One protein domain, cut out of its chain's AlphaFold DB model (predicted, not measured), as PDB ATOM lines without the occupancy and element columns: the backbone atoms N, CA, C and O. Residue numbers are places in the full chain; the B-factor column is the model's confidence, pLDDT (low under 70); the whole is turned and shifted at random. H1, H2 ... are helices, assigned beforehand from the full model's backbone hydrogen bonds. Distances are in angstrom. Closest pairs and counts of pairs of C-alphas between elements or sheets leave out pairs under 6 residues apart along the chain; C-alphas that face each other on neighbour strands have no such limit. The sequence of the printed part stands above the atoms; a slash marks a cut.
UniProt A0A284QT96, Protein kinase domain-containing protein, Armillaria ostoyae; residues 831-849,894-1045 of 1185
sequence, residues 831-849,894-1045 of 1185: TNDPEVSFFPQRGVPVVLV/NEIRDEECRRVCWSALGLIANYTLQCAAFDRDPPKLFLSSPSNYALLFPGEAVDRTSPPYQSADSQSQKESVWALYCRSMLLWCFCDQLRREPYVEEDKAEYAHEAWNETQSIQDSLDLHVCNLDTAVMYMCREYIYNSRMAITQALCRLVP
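AT A GLANCE: This is residues 831 to 849 and 894 to 1045 of the 1185 residues of the protein "Protein kinase domain-containing protein" of Armillaria ostoyae (UniProt A0A284QT96). The longest helix, H1, packs slantwise on H3 of an up-and-down bundle of three helices, H3, H4 and H5, each running against the one before. Loop residues 845 and 934 also pack on H3; short H2 lies toward one end, where residues 949 to 957 stick out. The printed part has 171 residues with five named helices, H1 to H5 in chain order, and is all helix, compact with a radius of gyration of the C-alphas of 16.4 A, spanning 57 by 32 by 29 A.

IN THESE COORDINATES: Find C-alpha 894 at (140.958, 154.993, 125.336); from there H1 runs 40.6 A to residue 921. H2 is residues 944 to 949, H3 965 to 984, H4 989 to 1010 and H5 1020 to 1041, ending at C-alpha (168.269, 137.963, 162.715).

HOW THE PARTS SIT: H1 touches H3, closest at the C-alphas of Ala 913 and Met 973, 5.9 A, at a steep tilt of 41 degrees. H3 touches H5, closest at C-alphas Arg 983 and Ala 1039, 4.8 A. Every O i to N i+4 pair is within hydrogen-bond range in H1, H3, H4 and H5; H2 has 0 of 2, and 1 of 3 O i to N i+3.

THE WHOLE: Residues 850 to 893 are cut out, a 27.8 A gap between C-alphas 849 and 894. The links H1 to H2 and H2 to H3 are long. Confidence is under 70 in 34 residues, among them 946 to 960.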
ATOM      1  N   THR A 831     154.646 148.828 129.059       88.00
ATOM      2  CA  THR A 831     156.001 148.281 128.758       88.00
ATOM      3  C   THR A 831     156.764 149.056 127.670       88.00
ATOM      4  O   THR A 831     157.989 148.988 127.609       88.00
ATOM      5  N   ASN A 832     156.059 149.778 126.793       85.12
ATOM      6  CA  ASN A 832     156.659 150.588 125.727       85.12
ATOM      7  C   ASN A 832     156.836 152.077 126.100       85.12
ATOM      8  O   ASN A 832     157.344 152.841 125.279       85.12
ATOM      9  N   ASP A 833     156.409 152.505 127.291       83.81
ATOM     10  CA  ASP A 833     156.619 153.867 127.789       83.81
ATOM     11  C   ASP A 833     158.066 154.013 128.302       83.81
ATOM     12  O   ASP A 833     158.508 153.209 129.126       83.81
ATOM     13  N   PRO A 834     158.839 155.012 127.834       80.12
ATOM     14  CA  PRO A 834     160.262 155.121 128.157       80.12
ATOM     15  C   PRO A 834     160.538 155.507 129.617       80.12
ATOM     16  O   PRO A 834     161.678 155.380 130.062       80.12
ATOM     17  N   GLU A 835     159.534 155.982 130.360       78.44
ATOM     18  CA  GLU A 835     159.676 156.337 131.770       78.44
ATOM     19  C   GLU A 835     159.120 155.259 132.710       78.44
ATOM     20  O   GLU A 835     159.235 155.420 133.925       78.44
ATOM     21  N   VAL A 836     158.546 154.158 132.210       88.06
ATOM     22  CA  VAL A 836     157.952 153.118 133.066       88.06
ATOM     23  C   VAL A 836     158.983 152.493 134.019       88.06
ATOM     24  O   VAL A 836     160.162 152.330 133.700       88.06
ATOM     25  N   SER A 837     158.549 152.155 135.233       89.06
ATOM     26  CA  SER A 837     159.421 151.528 136.234       89.06
ATOM     27  C   SER A 837     159.503 150.016 136.003       89.06
ATOM     28  O   SER A 837     158.490 149.326 136.096       89.06
ATOM     29  N   PHE A 838     160.708 149.500 135.745       88.06
ATOM     30  CA  PHE A 838     161.000 148.064 135.658       88.06
ATOM     31  C   PHE A 838     161.722 147.575 136.916       88.06
ATOM     32  O   PHE A 838     162.619 148.253 137.417       88.06
ATOM     33  N   PHE A 839     161.393 146.365 137.380       90.62
ATOM     34  CA  PHE A 839     161.965 145.787 138.599       90.62
ATOM     35  C   PHE A 839     162.707 144.465 138.322       90.62
ATOM     36  O   PHE A 839     162.173 143.599 137.623       90.62
ATOM     37  N   PRO A 840     163.925 144.267 138.865       83.12
ATOM     38  CA  PRO A 840     164.713 143.057 138.634       83.12
ATOM     39  C   PRO A 840     164.072 141.816 139.271       83.12
ATOM     40  O   PRO A 840     163.546 141.859 140.383       83.12
ATOM     41  N   GLN A 841     164.161 140.669 138.593       83.19
ATOM     42  CA  GLN A 841     163.657 139.403 139.129       83.19
ATOM     43  C   GLN A 841     164.397 139.036 140.427       83.19
ATOM     44  O   GLN A 841     165.612 138.858 140.414       83.19
ATOM     45  N   ARG A 842     163.650 138.897 141.535       78.56
ATOM     46  CA  ARG A 842     164.154 138.660 142.909       78.56
ATOM     47  C   ARG A 842     165.023 139.773 143.525       78.56
ATOM     48  O   ARG A 842     165.530 139.564 144.622       78.56
ATOM     49  N   GLY A 843     165.161 140.935 142.886       83.38
ATOM     50  CA  GLY A 843     165.775 142.112 143.513       83.38
ATOM     51  C   GLY A 843     164.749 143.008 144.213       83.38
ATOM     52  O   GLY A 843     163.537 142.807 144.087       83.38
ATOM     53  N   VAL A 844     165.235 144.005 144.954       88.69
ATOM     54  CA  VAL A 844     164.389 144.973 145.669       88.69
ATOM     55  C   VAL A 844     163.657 145.882 144.667       88.69
ATOM     56  O   VAL A 844     164.253 146.285 143.665       88.69
ATOM     57  N   PRO A 845     162.387 146.260 144.915       92.50
ATOM     58  CA  PRO A 845     161.644 147.189 144.062       92.50
ATOM     59  C   PRO A 845     162.064 148.659 144.263       92.50
ATOM     60  O   PRO A 845     161.256 149.500 144.652       92.50
ATOM     61  N   VAL A 846     163.337 148.968 144.005       88.00
ATOM     62  CA  VAL A 846     163.882 150.335 144.033       88.00
ATOM     63  C   VAL A 846     163.411 151.105 142.799       88.00
ATOM     64  O   VAL A 846     163.511 150.608 141.676       88.00
ATOM     65  N   VAL A 847     162.936 152.338 142.986       84.00
ATOM     66  CA  VAL A 847     162.548 153.226 141.881       84.00
ATOM     67  C   VAL A 847     163.618 154.292 141.663       84.00
ATOM     68  O   VAL A 847     163.855 155.142 142.515       84.00
ATOM     69  N   LEU A 848     164.252 154.270 140.488       69.31
ATOM     70  CA  LEU A 848     165.191 155.313 140.080       69.31
ATOM     71  C   LEU A 848     164.434 156.566 139.612       69.31
ATOM     72  O   LEU A 848     163.575 156.489 138.732       69.31
ATOM     73  N   VAL A 849     164.809 157.721 140.166       60.38
ATOM     74  CA  VAL A 849     164.327 159.049 139.762       60.38
ATOM     75  C   VAL A 849     165.439 159.779 138.995       60.38
ATOM     76  O   VAL A 849     166.447 160.155 139.602       60.38
ATOM     77  N   ASN A 894     139.872 155.967 125.263       81.06
ATOM     78  CA  ASN A 894     140.958 154.993 125.336       81.06
ATOM     79  C   ASN A 894     141.889 155.317 126.508       81.06
ATOM     80  O   ASN A 894     142.174 154.434 127.301       81.06
ATOM     81  N   GLU A 895     142.276 156.583 126.683       84.31
ATOM     82  CA  GLU A 895     143.114 157.020 127.813       84.31
ATOM     83  C   GLU A 895     142.410 156.799 129.162       84.31
ATOM     84  O   GLU A 895     143.040 156.347 130.118       84.31
ATOM     85  N   ILE A 896     141.086 157.017 129.217       84.25
ATOM     86  CA  ILE A 896     140.261 156.635 130.374       84.25
ATOM     87  C   ILE A 896     140.368 155.125 130.634       84.25
ATOM     88  O   ILE A 896     140.654 154.737 131.760       84.25
ATOM     89  N   ARG A 897     140.188 154.275 129.613       84.88
ATOM     90  CA  ARG A 897     140.249 152.806 129.756       84.88
ATOM     91  C   ARG A 897     141.636 152.291 130.143       84.88
ATOM     92  O   ARG A 897     141.730 151.368 130.951       84.88
ATOM     93  N   ASP A 898     142.695 152.895 129.612       86.06
ATOM     94  CA  ASP A 898     144.076 152.564 129.961       86.06
ATOM     95  C   ASP A 898     144.346 152.911 131.443       86.06
ATOM     96  O   ASP A 898     144.906 152.098 132.180       86.06
ATOM     97  N   GLU A 899     143.869 154.064 131.933       87.19
ATOM     98  CA  GLU A 899     143.950 154.434 133.356       87.19
ATOM     99  C   GLU A 899     143.064 153.557 134.261       87.19
ATOM    100  O   GLU A 899     143.510 153.165 135.342       87.19
ATOM    101  N   GLU A 900     141.844 153.197 133.841       88.25
ATOM    102  CA  GLU A 900     140.993 152.237 134.565       88.25
ATOM    103  C   GLU A 900     141.756 150.911 134.773       88.25
ATOM    104  O   GLU A 900     141.829 150.407 135.898       88.25
ATOM    105  N   CYS A 901     142.461 150.414 133.746       90.50
ATOM    106  CA  CYS A 901     143.313 149.222 133.848       90.50
ATOM    107  C   CYS A 901     144.493 149.392 134.827       90.50
ATOM    108  O   CYS A 901     144.738 148.492 135.643       90.50
ATOM    109  N   ARG A 902     145.201 150.537 134.806       91.06
ATOM    110  CA  ARG A 902     146.270 150.834 135.787       91.06
ATOM    111  C   ARG A 902     145.723 150.810 137.210       91.06
ATOM    112  O   ARG A 902     146.277 150.138 138.083       91.06
ATOM    113  N   ARG A 903     144.612 151.512 137.452       89.75
ATOM    114  CA  ARG A 903     143.995 151.620 138.782       89.75
ATOM    115  C   ARG A 903     143.453 150.279 139.279       89.75
ATOM    116  O   ARG A 903     143.583 150.009 140.473       89.75
ATOM    117  N   VAL A 904     142.926 149.416 138.406       92.12
ATOM    118  CA  VAL A 904     142.549 148.031 138.752       92.12
ATOM    119  C   VAL A 904     143.766 147.229 139.224       92.12
ATOM    120  O   VAL A 904     143.704 146.622 140.293       92.12
ATOM    121  N   CYS A 905     144.895 147.276 138.507       94.62
ATOM    122  CA  CYS A 905     146.117 146.559 138.904       94.62
ATOM    123  C   CYS A 905     146.658 147.024 140.264       94.62
ATOM    124  O   CYS A 905     146.922 146.200 141.143       94.62
ATOM    125  N   TRP A 906     146.771 148.337 140.477       93.50
ATOM    126  CA  TRP A 906     147.251 148.884 141.750       93.50
ATOM    127  C   TRP A 906     146.271 148.637 142.913       93.50
ATOM    128  O   TRP A 906     146.706 148.414 144.045       93.50
ATOM    129  N   SER A 907     144.961 148.589 142.646       92.12
ATOM    130  CA  SER A 907     143.942 148.225 143.645       92.12
ATOM    131  C   SER A 907     143.975 146.733 143.996       92.12
ATOM    132  O   SER A 907     143.846 146.376 145.168       92.12
ATOM    133  N   ALA A 908     144.222 145.858 143.013       95.19
ATOM    134  CA  ALA A 908     144.418 144.425 143.225       95.19
ATOM    135  C   ALA A 908     145.670 144.148 144.079       95.19
ATOM    136  O   ALA A 908     145.587 143.401 145.057       95.19
ATOM    137  N   LEU A 909     146.792 144.829 143.799       95.44
ATOM    138  CA  LEU A 909     147.969 144.814 144.677       95.44
ATOM    139  C   LEU A 909     147.614 145.283 146.098       95.44
ATOM    140  O   LEU A 909     148.065 144.675 147.064       95.44
ATOM    141  N   GLY A 910     146.762 146.301 146.242       92.19
ATOM    142  CA  GLY A 910     146.279 146.784 147.540       92.19
ATOM    143  C   GLY A 910     145.539 145.734 148.373       92.19
ATOM    144  O   GLY A 910     145.770 145.644 149.583       92.19
ATOM    145  N   LEU A 911     144.700 144.900 147.749       92.50
ATOM    146  CA  LEU A 911     144.063 143.768 148.435       92.50
ATOM    147  C   LEU A 911     145.086 142.685 148.806       92.50
ATOM    148  O   LEU A 911     145.068 142.183 149.930       92.50
ATOM    149  N   ILE A 912     146.003 142.358 147.891       94.94
ATOM    150  CA  ILE A 912     147.017 141.308 148.074       94.94
ATOM    151  C   ILE A 912     148.027 141.680 149.165       94.94
ATOM    152  O   ILE A 912     148.326 140.850 150.025       94.94
ATOM    153  N   ALA A 913     148.513 142.921 149.191       94.56
ATOM    154  CA  ALA A 913     149.421 143.438 150.215       94.56
ATOM    155  C   ALA A 913     148.765 143.427 151.610       94.56
ATOM    156  O   ALA A 913     149.388 142.998 152.585       94.56
ATOM    157  N   ASN A 914     147.482 143.798 151.692       91.00
ATOM    158  CA  ASN A 914     146.691 143.761 152.925       91.00
ATOM    159  C   ASN A 914     146.401 142.319 153.398       91.00
ATOM    160  O   ASN A 914     146.522 142.035 154.590       91.00
ATOM    161  N   TYR A 915     146.084 141.385 152.492       93.06
ATOM    162  CA  TYR A 915     145.916 139.968 152.850       93.06
ATOM    163  C   TYR A 915     147.244 139.329 153.276       93.06
ATOM    164  O   TYR A 915     147.308 138.614 154.272       93.06
ATOM    165  N   THR A 916     148.339 139.670 152.597       93.19
ATOM    166  CA  THR A 916     149.704 139.272 152.969       93.19
ATOM    167  C   THR A 916     150.070 139.776 154.371       93.19
ATOM    168  O   THR A 916     150.629 139.022 155.168       93.19
ATOM    169  N   LEU A 917     149.677 141.009 154.723       90.69
ATOM    170  CA  LEU A 917     149.825 141.552 156.077       90.69
ATOM    171  C   LEU A 917     148.958 140.810 157.107       90.69
ATOM    172  O   LEU A 917     149.446 140.499 158.193       90.69
ATOM    173  N   GLN A 918     147.719 140.446 156.765       91.12
ATOM    174  CA  GLN A 918     146.870 139.599 157.611       91.12
ATOM    175  C   GLN A 918     147.512 138.218 157.848       91.12
ATOM    176  O   GLN A 918     147.637 137.785 158.995       91.12
ATOM    177  N   CYS A 919     147.999 137.546 156.800       91.38
ATOM    178  CA  CYS A 919     148.734 136.286 156.923       91.38
ATOM    179  C   CYS A 919     149.985 136.444 157.800       91.38
ATOM    180  O   CYS A 919     150.190 135.650 158.716       91.38
ATOM    181  N   ALA A 920     150.779 137.500 157.600       88.94
ATOM    182  CA  ALA A 920     151.951 137.784 158.425       88.94
ATOM    183  C   ALA A 920     151.604 138.088 159.897       88.94
ATOM    184  O   ALA A 920     152.376 137.720 160.781       88.94
ATOM    185  N   ALA A 921     150.457 138.717 160.183       88.25
ATOM    186  CA  ALA A 921     149.987 139.003 161.540       88.25
ATOM    187  C   ALA A 921     149.509 137.746 162.293       88.25
ATOM    188  O   ALA A 921     149.706 137.656 163.505       88.25
ATOM    189  N   PHE A 922     148.941 136.761 161.588       87.56
ATOM    190  CA  PHE A 922     148.460 135.489 162.153       87.56
ATOM    191  C   PHE A 922     149.406 134.292 161.922       87.56
ATOM    192  O   PHE A 922     148.995 133.152 162.126       87.56
ATOM    193  N   ASP A 923     150.655 134.554 161.521       85.31
ATOM    194  CA  ASP A 923     151.717 133.566 161.244       85.31
ATOM    195  C   ASP A 923     151.300 132.457 160.252       85.31
ATOM    196  O   ASP A 923     151.597 131.277 160.417       85.31
ATOM    197  N   ARG A 924     150.585 132.866 159.197       88.75
ATOM    198  CA  ARG A 924     150.186 132.036 158.051       88.75
ATOM    199  C   ARG A 924     151.001 132.391 156.812       88.75
ATOM    200  O   ARG A 924     151.548 133.494 156.708       88.75
ATOM    201  N   ASP A 925     150.997 131.499 155.833       87.31
ATOM    202  CA  ASP A 925     151.567 131.752 154.511       87.31
ATOM    203  C   ASP A 925     150.465 132.203 153.534       87.31
ATOM    204  O   ASP A 925     149.395 131.594 153.519       87.31
ATOM    205  N   PRO A 926     150.669 133.285 152.756       90.88
ATOM    206  CA  PRO A 926     149.730 133.723 151.729       90.88
ATOM    207  C   PRO A 926     149.864 132.870 150.453       90.88
ATOM    208  O   PRO A 926     150.914 132.259 150.221       90.88
ATOM    209  N   PRO A 927     148.845 132.866 149.575       91.06
ATOM    210  CA  PRO A 927     148.946 132.248 148.256       91.06
ATOM    211  C   PRO A 927     150.042 132.912 147.407       91.06
ATOM    212  O   PRO A 927     150.264 134.123 147.475       91.06
ATOM    213  N   LYS A 928     150.719 132.123 146.563       90.12
ATOM    214  CA  LYS A 928     151.742 132.629 145.630       90.12
ATOM    215  C   LYS A 928     151.090 133.216 144.377       90.12
ATOM    216  O   LYS A 928     150.913 132.518 143.384       90.12
ATOM    217  N   LEU A 929     150.735 134.497 144.452       94.88
ATOM    218  CA  LEU A 929     150.066 135.256 143.389       94.88
ATOM    219  C   LEU A 929     151.079 135.950 142.464       94.88
ATOM    220  O   LEU A 929     152.093 136.473 142.937       94.88
ATOM    221  N   PHE A 930     150.797 136.004 141.161       95.50
ATOM    222  CA  PHE A 930     151.593 136.719 140.156       95.50
ATOM    223  C   PHE A 930     151.749 138.203 140.518       95.50
ATOM    224  O   PHE A 930     152.866 138.723 140.535       95.50
ATOM    225  N   LEU A 931     150.662 138.853 140.927       94.94
ATOM    226  CA  LEU A 931     150.627 140.251 141.357       94.94
ATOM    227  C   LEU A 931     151.446 140.543 142.626       94.94
ATOM    228  O   LEU A 931     151.701 141.709 142.916       94.94
ATOM    229  N   SER A 932     151.891 139.526 143.375       93.44
ATOM    230  CA  SER A 932     152.719 139.725 144.575       93.44
ATOM    231  C   SER A 932     154.218 139.913 144.289       93.44
ATOM    232  O   SER A 932     154.977 140.196 145.214       93.44
ATOM    233  N   SER A 933     154.679 139.746 143.043       91.94
ATOM    234  CA  SER A 933     156.102 139.867 142.690       91.94
ATOM    235  C   SER A 933     156.380 141.144 141.882       91.94
ATOM    236  O   SER A 933     155.799 141.298 140.804       91.94
ATOM    237  N   PRO A 934     157.270 142.054 142.332       93.38
ATOM    238  CA  PRO A 934     157.494 143.328 141.645       93.38
ATOM    239  C   PRO A 934     157.984 143.214 140.199       93.38
ATOM    240  O   PRO A 934     157.601 144.029 139.368       93.38
ATOM    241  N   SER A 935     158.752 142.175 139.849       92.12
ATOM    242  CA  SER A 935     159.244 141.969 138.476       92.12
ATOM    243  C   SER A 935     158.154 141.628 137.447       92.12
ATOM    244  O   SER A 935     158.464 141.443 136.275       92.12
ATOM    245  N   ASN A 936     156.893 141.520 137.873       94.81
ATOM    246  CA  ASN A 936     155.734 141.326 137.001       94.81
ATOM    247  C   ASN A 936     155.028 142.649 136.630       94.81
ATOM    248  O   ASN A 936     153.995 142.612 135.959       94.81
ATOM    249  N   TYR A 937     155.568 143.798 137.058       94.56
ATOM    250  CA  TYR A 937     155.054 145.133 136.750       94.56
ATOM    251  C   TYR A 937     155.968 145.865 135.758       94.56
ATOM    252  O   TYR A 937     157.161 146.046 136.002       94.56
ATOM    253  N   ALA A 938     155.357 146.316 134.667       93.00
ATOM    254  CA  ALA A 938     155.829 147.330 133.732       93.00
ATOM    255  C   ALA A 938     154.629 148.266 133.478       93.00
ATOM    256  O   ALA A 938     153.956 148.214 132.445       93.00
ATOM    257  N   LEU A 939     154.301 149.026 134.527       92.81
ATOM    258  CA  LEU A 939     153.062 149.780 134.700       92.81
ATOM    259  C   LEU A 939     153.381 151.143 135.328       92.81
ATOM    260  O   LEU A 939     154.156 151.202 136.285       92.81
ATOM    261  N   LEU A 940     152.778 152.216 134.823       90.75
ATOM    262  CA  LEU A 940     152.890 153.552 135.413       90.75
ATOM    263  C   LEU A 940     152.127 153.618 136.745       90.75
ATOM    264  O   LEU A 940     151.050 153.032 136.898       90.75
ATOM    265  N   PHE A 941     152.671 154.343 137.722       89.12
ATOM    266  CA  PHE A 941     152.019 154.592 139.003       89.12
ATOM    267  C   PHE A 941     150.788 155.511 138.842       89.12
ATOM    268  O   PHE A 941     150.728 156.319 137.906       89.12
ATOM    269  N   PRO A 942     149.791 155.442 139.751       78.69
ATOM    270  CA  PRO A 942     148.582 156.254 139.638       78.69
ATOM    271  C   PRO A 942     148.911 157.751 139.682       78.69
ATOM    272  O   PRO A 942     149.393 158.263 140.694       78.69
ATOM    273  N   GLY A 943     148.618 158.456 138.589       71.00
ATOM    274  CA  GLY A 943     148.850 159.895 138.449       71.00
ATOM    275  C   GLY A 943     149.985 160.292 137.501       71.00
ATOM    276  O   GLY A 943     149.947 161.424 137.028       71.00
ATOM    277  N   GLU A 944     150.917 159.396 137.136       80.56
ATOM    278  CA  GLU A 944     151.971 159.724 136.149       80.56
ATOM    279  C   GLU A 944     151.342 160.138 134.799       80.56
ATOM    280  O   GLU A 944     151.698 161.159 134.220       80.56
ATOM    281  N   ALA A 945     150.296 159.431 134.352       74.94
ATOM    282  CA  ALA A 945     149.541 159.788 133.147       74.94
ATOM    283  C   ALA A 945     148.768 161.124 133.253       74.94
ATOM    284  O   ALA A 945     148.613 161.814 132.249       74.94
ATOM    285  N   VAL A 946     148.293 161.502 134.448       67.50
ATOM    286  CA  VAL A 946     147.479 162.719 134.676       67.50
ATOM    287  C   VAL A 946     148.347 163.980 134.621       67.50
ATOM    288  O   VAL A 946     147.991 164.965 133.974       67.50
ATOM    289  N   ASP A 947     149.507 163.942 135.277       61.72
ATOM    290  CA  ASP A 947     150.429 165.081 135.374       61.72
ATOM    291  C   ASP A 947     151.100 165.419 134.025       61.72
ATOM    292  O   ASP A 947     151.516 166.552 133.783       61.72
ATOM    293  N   ARG A 948     151.139 164.455 133.094       64.00
ATOM    294  CA  ARG A 948     151.612 164.646 131.713       64.00
ATOM    295  C   ARG A 948     150.622 165.396 130.807       64.00
ATOM    296  O   ARG A 948     151.075 166.049 129.870       64.00
ATOM    297  N   THR A 949     149.305 165.301 131.035       51.69
ATOM    298  CA  THR A 949     148.286 165.795 130.078       51.69
ATOM    299  C   THR A 949     147.676 167.155 130.412       51.69
ATOM    300  O   THR A 949     147.263 167.860 129.491       51.69
ATOM    301  N   SER A 950     147.637 167.564 131.685       49.56
ATOM    302  CA  SER A 950     146.972 168.810 132.104       49.56
ATOM    303  C   SER A 950     147.943 169.884 132.640       49.56
ATOM    304  O   SER A 950     148.440 169.755 133.761       49.56
ATOM    305  N   PRO A 951     148.115 171.028 131.936       43.88
ATOM    306  CA  PRO A 951     148.925 172.160 132.395       43.88
ATOM    307  C   PRO A 951     148.680 172.694 133.826       43.88
ATOM    308  O   PRO A 951     149.661 173.106 134.439       43.88
ATOM    309  N   PRO A 952     147.457 172.718 134.411       45.91
ATOM    310  CA  PRO A 952     147.263 173.264 135.765       45.91
ATOM    311  C   PRO A 952     147.852 172.422 136.915       45.91
ATOM    312  O   PRO A 952     147.844 172.895 138.050       45.91
ATOM    313  N   TYR A 953     148.358 171.210 136.660       48.12
ATOM    314  CA  TYR A 953     149.064 170.401 137.669       48.12
ATOM    315  C   TYR A 953     150.589 170.631 137.640       48.12
ATOM    316  O   TYR A 953     151.252 170.563 138.678       48.12
ATOM    317  N   GLN A 954     151.134 171.028 136.484       48.12
ATOM    318  CA  GLN A 954     152.555 171.330 136.288       48.12
ATOM    319  C   GLN A 954     152.941 172.698 136.873       48.12
ATOM    320  O   GLN A 954     153.174 173.680 136.166       48.12
ATOM    321  N   SER A 955     153.048 172.772 138.200       45.25
ATOM    322  CA  SER A 955     153.780 173.862 138.850       45.25
ATOM    323  C   SER A 955     155.291 173.665 138.678       45.25
ATOM    324  O   SER A 955     155.766 172.537 138.736       45.25
ATOM    325  N   ALA A 956     156.073 174.747 138.605       44.31
ATOM    326  CA  ALA A 956     157.542 174.668 138.672       44.31
ATOM    327  C   ALA A 956     158.084 174.177 140.042       44.31
ATOM    328  O   ALA A 956     159.294 174.075 140.231       44.31
ATOM    329  N   ASP A 957     157.178 173.889 140.985       44.47
ATOM    330  CA  ASP A 957     157.398 173.445 142.362       44.47
ATOM    331  C   ASP A 957     156.881 171.999 142.612       44.47
ATOM    332  O   ASP A 957     156.670 171.603 143.762       44.47
ATOM    333  N   SER A 958     156.645 171.187 141.569       47.78
ATOM    334  CA  SER A 958     156.258 169.775 141.728       47.78
ATOM    335  C   SER A 958     157.470 168.840 141.876       47.78
ATOM    336  O   SER A 958     158.553 169.076 141.340       47.78
ATOM    337  N   GLN A 959     157.291 167.754 142.633       58.25
ATOM    338  CA  GLN A 959     158.244 166.638 142.667       58.25
ATOM    339  C   GLN A 959     158.139 165.783 141.392       58.25
ATOM    340  O   GLN A 959     157.171 165.888 140.639       58.25
ATOM    341  N   SER A 960     159.095 164.866 141.197       67.56
ATOM    342  CA  SER A 960     158.944 163.766 140.233       67.56
ATOM    343  C   SER A 960     157.619 163.026 140.453       67.56
ATOM    344  O   SER A 960     157.227 162.765 141.591       67.56
ATOM    345  N   GLN A 961     156.958 162.626 139.366       71.94
ATOM    346  CA  GLN A 961     155.670 161.923 139.396       71.94
ATOM    347  C   GLN A 961     155.733 160.624 140.237       71.94
ATOM    348  O   GLN A 961     154.769 160.271 140.926       71.94
ATOM    349  N   LYS A 962     156.917 159.996 140.295       82.06
ATOM    350  CA  LYS A 962     157.250 158.792 141.081       82.06
ATOM    351  C   LYS A 962     157.427 159.014 142.591       82.06
ATOM    352  O   LYS A 962     157.548 158.047 143.345       82.06
ATOM    353  N   GLU A 963     157.419 160.272 143.028       80.50
ATOM    354  CA  GLU A 963     157.433 160.698 144.435       80.50
ATOM    355  C   GLU A 963     156.064 161.243 144.891       80.50
ATOM    356  O   GLU A 963     155.902 161.660 146.038       80.50
ATOM    357  N   SER A 964     155.038 161.211 144.027       80.38
ATOM    358  CA  SER A 964     153.655 161.496 144.430       80.38
ATOM    359  C   SER A 964     153.185 160.538 145.537       80.38
ATOM    360  O   SER A 964     153.609 159.384 145.606       80.38
ATOM    361  N   VAL A 965     152.254 160.981 146.393       80.69
ATOM    362  CA  VAL A 965     151.734 160.164 147.514       80.69
ATOM    363  C   VAL A 965     151.164 158.813 147.039       80.69
ATOM    364  O   VAL A 965     151.259 157.817 147.755       80.69
ATOM    365  N   TRP A 966     150.634 158.751 145.814       83.62
ATOM    366  CA  TRP A 966     150.130 157.524 145.192       83.62
ATOM    367  C   TRP A 966     151.245 156.605 144.678       83.62
ATOM    368  O   TRP A 966     151.180 155.397 144.902       83.62
ATOM    369  N   ALA A 967     152.298 157.152 144.062       87.50
ATOM    370  CA  ALA A 967     153.474 156.373 143.680       87.50
ATOM    371  C   ALA A 967     154.216 155.827 144.915       87.50
ATOM    372  O   ALA A 967     154.540 154.641 144.960       87.50
ATOM    373  N   LEU A 968     154.390 156.644 145.962       88.75
ATOM    374  CA  LEU A 968     154.938 156.223 147.259       88.75
ATOM    375  C   LEU A 968     154.107 155.098 147.899       88.75
ATOM    376  O   LEU A 968     154.671 154.143 148.435       88.75
ATOM    377  N   TYR A 969     152.777 155.161 147.792       89.38
ATOM    378  CA  TYR A 969     151.888 154.089 148.243       89.38
ATOM    379  C   TYR A 969     152.129 152.784 147.477       89.38
ATOM    380  O   TYR A 969     152.400 151.755 148.099       89.38
ATOM    381  N   CYS A 970     152.128 152.824 146.144       92.25
ATOM    382  CA  CYS A 970     152.397 151.657 145.302       92.25
ATOM    383  C   CYS A 970     153.793 151.057 145.549       92.25
ATOM    384  O   CYS A 970     153.908 149.843 145.726       92.25
ATOM    385  N   ARG A 971     154.834 151.893 145.674       93.69
ATOM    386  CA  ARG A 971     156.194 151.484 146.071       93.69
ATOM    387  C   ARG A 971     156.205 150.784 147.428       93.69
ATOM    388  O   ARG A 971     156.771 149.701 147.544       93.69
ATOM    389  N   SER A 972     155.521 151.340 148.432       95.38
ATOM    390  CA  SER A 972     155.447 150.735 149.770       95.38
ATOM    391  C   SER A 972     154.770 149.354 149.767       95.38
ATOM    392  O   SER A 972     155.203 148.463 150.495       95.38
ATOM    393  N   MET A 973     153.771 149.136 148.901       95.69
ATOM    394  CA  MET A 973     153.109 147.836 148.737       95.69
ATOM    395  C   MET A 973     154.006 146.805 148.044       95.69
ATOM    396  O   MET A 973     154.123 145.680 148.532       95.69
ATOM    397  N   LEU A 974     154.675 147.187 146.949       95.81
ATOM    398  CA  LEU A 974     155.651 146.330 146.265       95.81
ATOM    399  C   LEU A 974     156.792 145.930 147.212       95.81
ATOM    400  O   LEU A 974     157.162 144.756 147.281       95.81
ATOM    401  N   LEU A 975     157.315 146.895 147.976       96.31
ATOM    402  CA  LEU A 975     158.376 146.680 148.957       96.31
ATOM    403  C   LEU A 975     157.929 145.771 150.106       96.31
ATOM    404  O   LEU A 975     158.684 144.879 150.490       96.31
ATOM    405  N   TRP A 976     156.703 145.931 150.614       95.56
ATOM    406  CA  TRP A 976     156.138 145.035 151.625       95.56
ATOM    407  C   TRP A 976     156.028 143.591 151.119       95.56
ATOM    408  O   TRP A 976     156.530 142.675 151.775       95.56
ATOM    409  N   CYS A 977     155.448 143.377 149.932       94.56
ATOM    410  CA  CYS A 977     155.359 142.047 149.324       94.56
ATOM    411  C   CYS A 977     156.749 141.420 149.106       94.56
ATOM    412  O   CYS A 977     156.936 140.237 149.393       94.56
ATOM    413  N   PHE A 978     157.744 142.215 148.692       94.12
ATOM    414  CA  PHE A 978     159.134 141.770 148.596       94.12
ATOM    415  C   PHE A 978     159.733 141.393 149.963       94.12
ATOM    416  O   PHE A 978     160.300 140.312 150.108       94.12
ATOM    417  N   CYS A 979     159.596 142.241 150.987       92.75
ATOM    418  CA  CYS A 979     160.185 142.005 152.311       92.75
ATOM    419  C   CYS A 979     159.581 140.778 153.005       92.75
ATOM    420  O   CYS A 979     160.282 140.037 153.697       92.75
ATOM    421  N   ASP A 980     158.290 140.524 152.796       90.12
ATOM    422  CA  ASP A 980     157.609 139.350 153.333       90.12
ATOM    423  C   ASP A 980     157.988 138.048 152.590       90.12
ATOM    424  O   ASP A 980     158.140 136.995 153.220       90.12
ATOM    425  N   GLN A 981     158.255 138.119 151.277       89.19
ATOM    426  CA  GLN A 981     158.893 137.030 150.520       89.19
ATOM    427  C   GLN A 981     160.334 136.788 150.994       89.19
ATOM    428  O   GLN A 981     160.685 135.650 151.300       89.19
ATOM    429  N   LEU A 982     161.149 137.839 151.144       87.19
ATOM    430  CA  LEU A 982     162.524 137.773 151.657       87.19
ATOM    431  C   LEU A 982     162.574 137.127 153.053       87.19
ATOM    432  O   LEU A 982     163.440 136.298 153.333       87.19
ATOM    433  N   ARG A 983     161.615 137.442 153.928       83.56
ATOM    434  CA  ARG A 983     161.481 136.861 155.274       83.56
ATOM    435  C   ARG A 983     161.181 135.354 155.259       83.56
ATOM    436  O   ARG A 983     161.682 134.645 156.140       83.56
ATOM    437  N   ARG A 984     160.382 134.863 154.299       81.19
ATOM    438  CA  ARG A 984     159.981 133.443 154.197       81.19
ATOM    439  C   ARG A 984     160.902 132.577 153.342       81.19
ATOM    440  O   ARG A 984     161.242 131.480 153.770       81.19
ATOM    441  N   GLU A 985     161.257 133.013 152.138       79.94
ATOM    442  CA  GLU A 985     161.900 132.135 151.157       79.94
ATOM    443  C   GLU A 985     163.397 131.887 151.455       79.94
ATOM    444  O   GLU A 985     164.080 132.731 152.062       79.94
ATOM    445  N   PRO A 986     163.934 130.722 151.032       71.75
ATOM    446  CA  PRO A 986     165.361 130.436 151.085       71.75
ATOM    447  C   PRO A 986     166.104 131.216 149.989       71.75
ATOM    448  O   PRO A 986     166.046 130.880 148.808       71.75
ATOM    449  N   TYR A 987     166.829 132.248 150.414       71.06
ATOM    450  CA  TYR A 987     167.837 132.958 149.624       71.06
ATOM    451  C   TYR A 987     169.236 132.488 150.056       71.06
ATOM    452  O   TYR A 987     169.393 131.965 151.162       71.06
ATOM    453  N   VAL A 988     170.254 132.708 149.217       69.25
ATOM    454  CA  VAL A 988     171.662 132.581 149.634       69.25
ATOM    455  C   VAL A 988     171.929 133.598 150.751       69.25
ATOM    456  O   VAL A 988     171.427 134.718 150.689       69.25
ATOM    457  N   GLU A 989     172.683 133.224 151.790       62.50
ATOM    458  CA  GLU A 989     172.848 134.067 152.989       62.50
ATOM    459  C   GLU A 989     173.468 135.445 152.702       62.50
ATOM    460  O   GLU A 989     173.114 136.422 153.361       62.50
ATOM    461  N   GLU A 990     174.374 135.525 151.725       60.50
ATOM    462  CA  GLU A 990     175.038 136.768 151.318       60.50
ATOM    463  C   GLU A 990     174.059 137.695 150.580       60.50
ATOM    464  O   GLU A 990     173.821 138.816 151.036       60.50
ATOM    465  N   ASP A 991     173.395 137.188 149.532       73.62
ATOM    466  CA  ASP A 991     172.328 137.891 148.805       73.62
ATOM    467  C   ASP A 991     171.215 138.370 149.754       73.62
ATOM    468  O   ASP A 991     170.710 139.485 149.638       73.62
ATOM    469  N   LYS A 992     170.836 137.543 150.741       77.94
ATOM    470  CA  LYS A 992     169.769 137.859 151.701       77.94
ATOM    471  C   LYS A 992     170.107 139.071 152.572       77.94
ATOM    472  O   LYS A 992     169.199 139.827 152.910       77.94
ATOM    473  N   ALA A 993     171.380 139.268 152.920       69.81
ATOM    474  CA  ALA A 993     171.836 140.447 153.654       69.81
ATOM    475  C   ALA A 993     171.917 141.697 152.757       69.81
ATOM    476  O   ALA A 993     171.593 142.796 153.203       69.81
ATOM    477  N   GLU A 994     172.302 141.531 151.489       74.75
ATOM    478  CA  GLU A 994     172.351 142.609 150.494       74.75
ATOM    479  C   GLU A 994     170.946 143.136 150.162       74.75
ATOM    480  O   GLU A 994     170.691 144.328 150.332       74.75
ATOM    481  N   TYR A 995     169.995 142.253 149.836       83.50
ATOM    482  CA  TYR A 995     168.591 142.619 149.615       83.50
ATOM    483  C   TYR A 995     167.913 143.188 150.866       83.50
ATOM    484  O   TYR A 995     167.084 144.086 150.758       83.50
ATOM    485  N   ALA A 996     168.257 142.699 152.062       80.50
ATOM    486  CA  ALA A 996     167.750 143.261 153.312       80.50
ATOM    487  C   ALA A 996     168.215 144.715 153.518       80.50
ATOM    488  O   ALA A 996     167.423 145.554 153.946       80.50
ATOM    489  N   HIS A 997     169.470 145.027 153.183       69.69
ATOM    490  CA  HIS A 997     170.008 146.384 153.271       69.69
ATOM    491  C   HIS A 997     169.480 147.309 152.156       69.69
ATOM    492  O   HIS A 997     169.103 148.448 152.424       69.69
ATOM    493  N   GLU A 998     169.383 146.831 150.916       80.00
ATOM    494  CA  GLU A 998     168.803 147.608 149.813       80.00
ATOM    495  C   GLU A 998     167.310 147.908 150.062       80.00
ATOM    496  O   GLU A 998     166.876 149.053 149.920       80.00
ATOM    497  N   ALA A 999     166.545 146.933 150.567       86.12
ATOM    498  CA  ALA A 999     165.164 147.145 150.997       86.12
ATOM    499  C   ALA A 999     165.074 148.125 152.175       86.12
ATOM    500  O   ALA A 999     164.177 148.967 152.200       86.12
ATOM    501  N   TRP A1000     166.018 148.071 153.123       80.00
ATOM    502  CA  TRP A1000     166.098 149.044 154.213       80.00
ATOM    503  C   TRP A1000     166.239 150.476 153.677       80.00
ATOM    504  O   TRP A1000     165.487 151.363 154.092       80.00
ATOM    505  N   ASN A1001     167.130 150.685 152.707       75.75
ATOM    506  CA  ASN A1001     167.350 151.987 152.081       75.75
ATOM    507  C   ASN A1001     166.109 152.488 151.324       75.75
ATOM    508  O   ASN A1001     165.751 153.654 151.489       75.75
ATOM    509  N   GLU A1002     165.392 151.633 150.585       86.62
ATOM    510  CA  GLU A1002     164.121 152.026 149.951       86.62
ATOM    511  C   GLU A1002     163.062 152.400 151.008       86.62
ATOM    512  O   GLU A1002     162.383 153.413 150.842       86.62
ATOM    513  N   THR A1003     162.969 151.704 152.158       84.56
ATOM    514  CA  THR A1003     162.049 152.149 153.233       84.56
ATOM    515  C   THR A1003     162.387 153.545 153.759       84.56
ATOM    516  O   THR A1003     161.484 154.258 154.194       84.56
ATOM    517  N   GLN A1004     163.667 153.941 153.763       75.62
ATOM    518  CA  GLN A1004     164.071 155.293 154.153       75.62
ATOM    519  C   GLN A1004     163.820 156.302 153.030       75.62
ATOM    520  O   GLN A1004     163.325 157.381 153.326       75.62
ATOM    521  N   SER A1005     164.061 155.948 151.763       80.38
ATOM    522  CA  SER A1005     163.774 156.831 150.626       80.38
ATOM    523  C   SER A1005     162.283 157.156 150.517       80.38
ATOM    524  O   SER A1005     161.929 158.318 150.350       80.38
ATOM    525  N   ILE A1006     161.402 156.160 150.680       84.75
ATOM    526  CA  ILE A1006     159.948 156.379 150.683       84.75
ATOM    527  C   ILE A1006     159.541 157.240 151.894       84.75
ATOM    528  O   ILE A1006     158.720 158.139 151.742       84.75
ATOM    529  N   GLN A1007     160.116 157.009 153.084       81.44
ATOM    530  CA  GLN A1007     159.828 157.809 154.285       81.44
ATOM    531  C   GLN A1007     160.282 159.271 154.138       81.44
ATOM    532  O   GLN A1007     159.490 160.172 154.405       81.44
ATOM    533  N   ASP A1008     161.523 159.509 153.703       74.81
ATOM    534  CA  ASP A1008     162.089 160.853 153.529       74.81
ATOM    535  C   ASP A1008     161.266 161.654 152.506       74.81
ATOM    536  O   ASP A1008     160.901 162.800 152.772       74.81
ATOM    537  N   SER A1009     160.893 161.042 151.374       78.94
ATOM    538  CA  SER A1009     160.012 161.662 150.377       78.94
ATOM    539  C   SER A1009     158.602 161.927 150.912       78.94
ATOM    540  O   SER A1009     158.040 162.993 150.663       78.94
ATOM    541  N   LEU A1010     158.029 160.996 151.684       77.31
ATOM    542  CA  LEU A1010     156.705 161.144 152.294       77.31
ATOM    543  C   LEU A1010     156.659 162.278 153.333       77.31
ATOM    544  O   LEU A1010     155.628 162.935 153.469       77.31
ATOM    545  N   ASP A1011     157.765 162.530 154.035       73.75
ATOM    546  CA  ASP A1011     157.896 163.612 155.016       73.75
ATOM    547  C   ASP A1011     158.244 164.980 154.375       73.75
ATOM    548  O   ASP A1011     158.206 166.003 155.063       73.75
ATOM    549  N   LEU A1012     158.510 165.036 153.059       71.19
ATOM    550  CA  LEU A1012     158.567 166.284 152.273       71.19
ATOM    551  C   LEU A1012     157.184 166.776 151.805       71.19
ATOM    552  O   LEU A1012     157.053 167.947 151.432       71.19
ATOM    553  N   HIS A1013     156.153 165.920 151.811       70.38
ATOM    554  CA  HIS A1013     154.783 166.308 151.451       70.38
ATOM    555  C   HIS A1013     154.128 167.099 152.585       70.38
ATOM    556  O   HIS A1013     153.824 166.551 153.643       70.38
ATOM    557  N   VAL A1014     153.840 168.380 152.335       58.91
ATOM    558  CA  VAL A1014     153.102 169.251 153.276       58.91
ATOM    559  C   VAL A1014     151.676 169.563 152.823       58.91
ATOM    560  O   VAL A1014     151.004 170.427 153.389       58.91
ATOM    561  N   CYS A1015     151.180 168.879 151.791       60.53
ATOM    562  CA  CYS A1015     149.765 168.943 151.463       60.53
ATOM    563  C   CYS A1015     148.937 168.495 152.680       60.53
ATOM    564  O   CYS A1015     149.182 167.422 153.225       60.53
ATOM    565  N   ASN A1016     147.899 169.259 153.048       50.12
ATOM    566  CA  ASN A1016     146.965 168.936 154.147       50.12
ATOM    567  C   ASN A1016     146.138 167.645 153.921       50.12
ATOM    568  O   ASN A1016     145.178 167.381 154.643       50.12
ATOM    569  N   LEU A1017     146.515 166.825 152.937       54.06
ATOM    570  CA  LEU A1017     146.147 165.424 152.821       54.06
ATOM    571  C   LEU A1017     146.813 164.586 153.937       54.06
ATOM    572  O   LEU A1017     147.538 163.643 153.625       54.06
ATOM    573  N   ASP A1018     146.534 164.856 155.220       50.66
ATOM    574  CA  ASP A1018     146.858 163.932 156.329       50.66
ATOM    575  C   ASP A1018     145.945 162.691 156.239       50.66
ATOM    576  O   ASP A1018     145.000 162.497 157.001       50.66
ATOM    577  N   THR A1019     146.169 161.911 155.183       60.19
ATOM    578  CA  THR A1019     145.202 161.011 154.553       60.19
ATOM    579  C   THR A1019     145.547 159.561 154.793       60.19
ATOM    580  O   THR A1019     146.718 159.185 154.851       60.19
ATOM    581  N   ALA A1020     144.510 158.721 154.813       66.19
ATOM    582  CA  ALA A1020     144.617 157.267 154.888       66.19
ATOM    583  C   ALA A1020     145.721 156.657 154.004       66.19
ATOM    584  O   ALA A1020     146.374 155.714 154.434       66.19
ATOM    585  N   VAL A1021     145.973 157.206 152.811       74.44
ATOM    586  CA  VAL A1021     147.055 156.756 151.920       74.44
ATOM    587  C   VAL A1021     148.423 156.901 152.599       74.44
ATOM    588  O   VAL A1021     149.139 155.912 152.712       74.44
ATOM    589  N   MET A1022     148.748 158.073 153.161       76.12
ATOM    590  CA  MET A1022     149.995 158.287 153.914       76.12
ATOM    591  C   MET A1022     150.082 157.414 155.179       76.12
ATOM    592  O   MET A1022     151.181 156.994 155.547       76.12
ATOM    593  N   TYR A1023     148.949 157.108 155.830       76.12
ATOM    594  CA  TYR A1023     148.906 156.151 156.949       76.12
ATOM    595  C   TYR A1023     149.263 154.734 156.491       76.12
ATOM    596  O   TYR A1023     150.130 154.108 157.102       76.12
ATOM    597  N   MET A1024     148.679 154.255 155.386       80.19
ATOM    598  CA  MET A1024     149.021 152.946 154.824       80.19
ATOM    599  C   MET A1024     150.477 152.894 154.329       80.19
ATOM    600  O   MET A1024     151.130 151.871 154.524       80.19
ATOM    601  N   CYS A1025     151.017 153.976 153.743       85.50
ATOM    602  CA  CYS A1025     152.435 154.057 153.368       85.50
ATOM    603  C   CYS A1025     153.338 153.803 154.581       85.50
ATOM    604  O   CYS A1025     154.199 152.924 154.539       85.50
ATOM    605  N   ARG A1026     153.122 154.539 155.683       84.56
ATOM    606  CA  ARG A1026     153.922 154.375 156.907       84.56
ATOM    607  C   ARG A1026     153.698 153.003 157.551       84.56
ATOM    608  O   ARG A1026     154.660 152.394 158.006       84.56
ATOM    609  N   GLU A1027     152.481 152.455 157.511       84.69
ATOM    610  CA  GLU A1027     152.213 151.077 157.945       84.69
ATOM    611  C   GLU A1027     153.043 150.047 157.156       84.69
ATOM    612  O   GLU A1027     153.710 149.209 157.769       84.69
ATOM    613  N   TYR A1028     153.075 150.116 155.822       91.31
ATOM    614  CA  TYR A1028     153.892 149.209 155.010       91.31
ATOM    615  C   TYR A1028     155.401 149.435 155.201       91.31
ATOM    616  O   TYR A1028     156.147 148.455 155.253       91.31
ATOM    617  N   ILE A1029     155.859 150.678 155.396       87.56
ATOM    618  CA  ILE A1029     157.254 151.006 155.751       87.56
ATOM    619  C   ILE A1029     157.663 150.312 157.059       87.56
ATOM    620  O   ILE A1029     158.643 149.566 157.074       87.56
ATOM    621  N   TYR A1030     156.912 150.495 158.150       84.00
ATOM    622  CA  TYR A1030     157.247 149.889 159.446       84.00
ATOM    623  C   TYR A1030     157.172 148.353 159.415       84.00
ATOM    624  O   TYR A1030     158.077 147.687 159.921       84.00
ATOM    625  N   ASN A1031     156.145 147.778 158.779       86.50
ATOM    626  CA  ASN A1031     156.029 146.324 158.633       86.50
ATOM    627  C   ASN A1031     157.189 145.741 157.801       86.50
ATOM    628  O   ASN A1031     157.753 144.711 158.176       86.50
ATOM    629  N   SER A1032     157.616 146.432 156.737       91.12
ATOM    630  CA  SER A1032     158.798 146.058 155.945       91.12
ATOM    631  C   SER A1032     160.071 146.087 156.791       91.12
ATOM    632  O   SER A1032     160.804 145.103 156.817       91.12
ATOM    633  N   ARG A1033     160.299 147.153 157.573       82.06
ATOM    634  CA  ARG A1033     161.442 147.282 158.503       82.06
ATOM    635  C   ARG A1033     161.503 146.147 159.531       82.06
ATOM    636  O   ARG A1033     162.571 145.575 159.767       82.06
ATOM    637  N   MET A1034     160.355 145.755 160.084       79.12
ATOM    638  CA  MET A1034     160.252 144.595 160.974       79.12
ATOM    639  C   MET A1034     160.558 143.273 160.250       79.12
ATOM    640  O   MET A1034     161.293 142.447 160.790       79.12
ATOM    641  N   ALA A1035     160.045 143.068 159.031       83.62
ATOM    642  CA  ALA A1035     160.308 141.864 158.239       83.62
ATOM    643  C   ALA A1035     161.783 141.743 157.810       83.62
ATOM    644  O   ALA A1035     162.357 140.660 157.923       83.62
ATOM    645  N   ILE A1036     162.408 142.855 157.402       81.62
ATOM    646  CA  ILE A1036     163.845 142.972 157.109       81.62
ATOM    647  C   ILE A1036     164.670 142.586 158.340       81.62
ATOM    648  O   ILE A1036     165.544 141.724 158.254       81.62
ATOM    649  N   THR A1037     164.357 143.157 159.508       73.00
ATOM    650  CA  THR A1037     165.095 142.854 160.746       73.00
ATOM    651  C   THR A1037     164.962 141.374 161.126       73.00
ATOM    652  O   THR A1037     165.961 140.721 161.416       73.00
ATOM    653  N   GLN A1038     163.759 140.795 161.022       73.06
ATOM    654  CA  GLN A1038     163.545 139.358 161.243       73.06
ATOM    655  C   GLN A1038     164.296 138.475 160.232       73.06
ATOM    656  O   GLN A1038     164.753 137.390 160.595       73.06
ATOM    657  N   ALA A1039     164.428 138.910 158.974       75.19
ATOM    658  CA  ALA A1039     165.199 138.201 157.957       75.19
ATOM    659  C   ALA A1039     166.705 138.213 158.271       75.19
ATOM    660  O   ALA A1039     167.348 137.172 158.141       75.19
ATOM    661  N   LEU A1040     167.239 139.344 158.748       70.25
ATOM    662  CA  LEU A1040     168.634 139.490 159.178       70.25
ATOM    663  C   LEU A1040     168.941 138.681 160.449       70.25
ATOM    664  O   LEU A1040     169.904 137.920 160.468       70.25
ATOM    665  N   CYS A1041     168.094 138.747 161.483       65.56
ATOM    666  CA  CYS A1041     168.269 137.963 162.715       65.56
ATOM    667  C   CYS A1041     168.292 136.440 162.475       65.56
ATOM    668  O   CYS A1041     168.862 135.702 163.276       65.56
ATOM    669  N   ARG A1042     167.692 135.957 161.377       66.75
ATOM    670  CA  ARG A1042     167.706 134.541 160.967       66.75
ATOM    671  C   ARG A1042     168.994 134.103 160.252       66.75
ATOM    672  O   ARG A1042     169.158 132.908 160.037       66.75
ATOM    673  N   LEU A1043     169.903 135.023 159.913       63.88
ATOM    674  CA  LEU A1043     171.216 134.725 159.311       63.88
ATOM    675  C   LEU A1043     172.311 134.409 160.352       63.88
ATOM    676  O   LEU A1043     173.482 134.298 159.993       63.88
ATOM    677  N   VAL A1044     171.949 134.272 161.634       51.97
ATOM    678  CA  VAL A1044     172.853 133.864 162.722       51.97
ATOM    679  C   VAL A1044     172.859 132.333 162.849       51.97
ATOM    680  O   VAL A1044     171.834 131.760 163.229       51.97
ATOM    681  N   PRO A1045     173.987 131.635 162.608       45.91
ATOM    682  CA  PRO A1045     174.053 130.190 162.799       45.91
ATOM    683  C   PRO A1045     173.919 129.815 164.280       45.91
ATOM    684  O   PRO A1045     174.699 130.263 165.118       45.91
TER     685      PRO A1045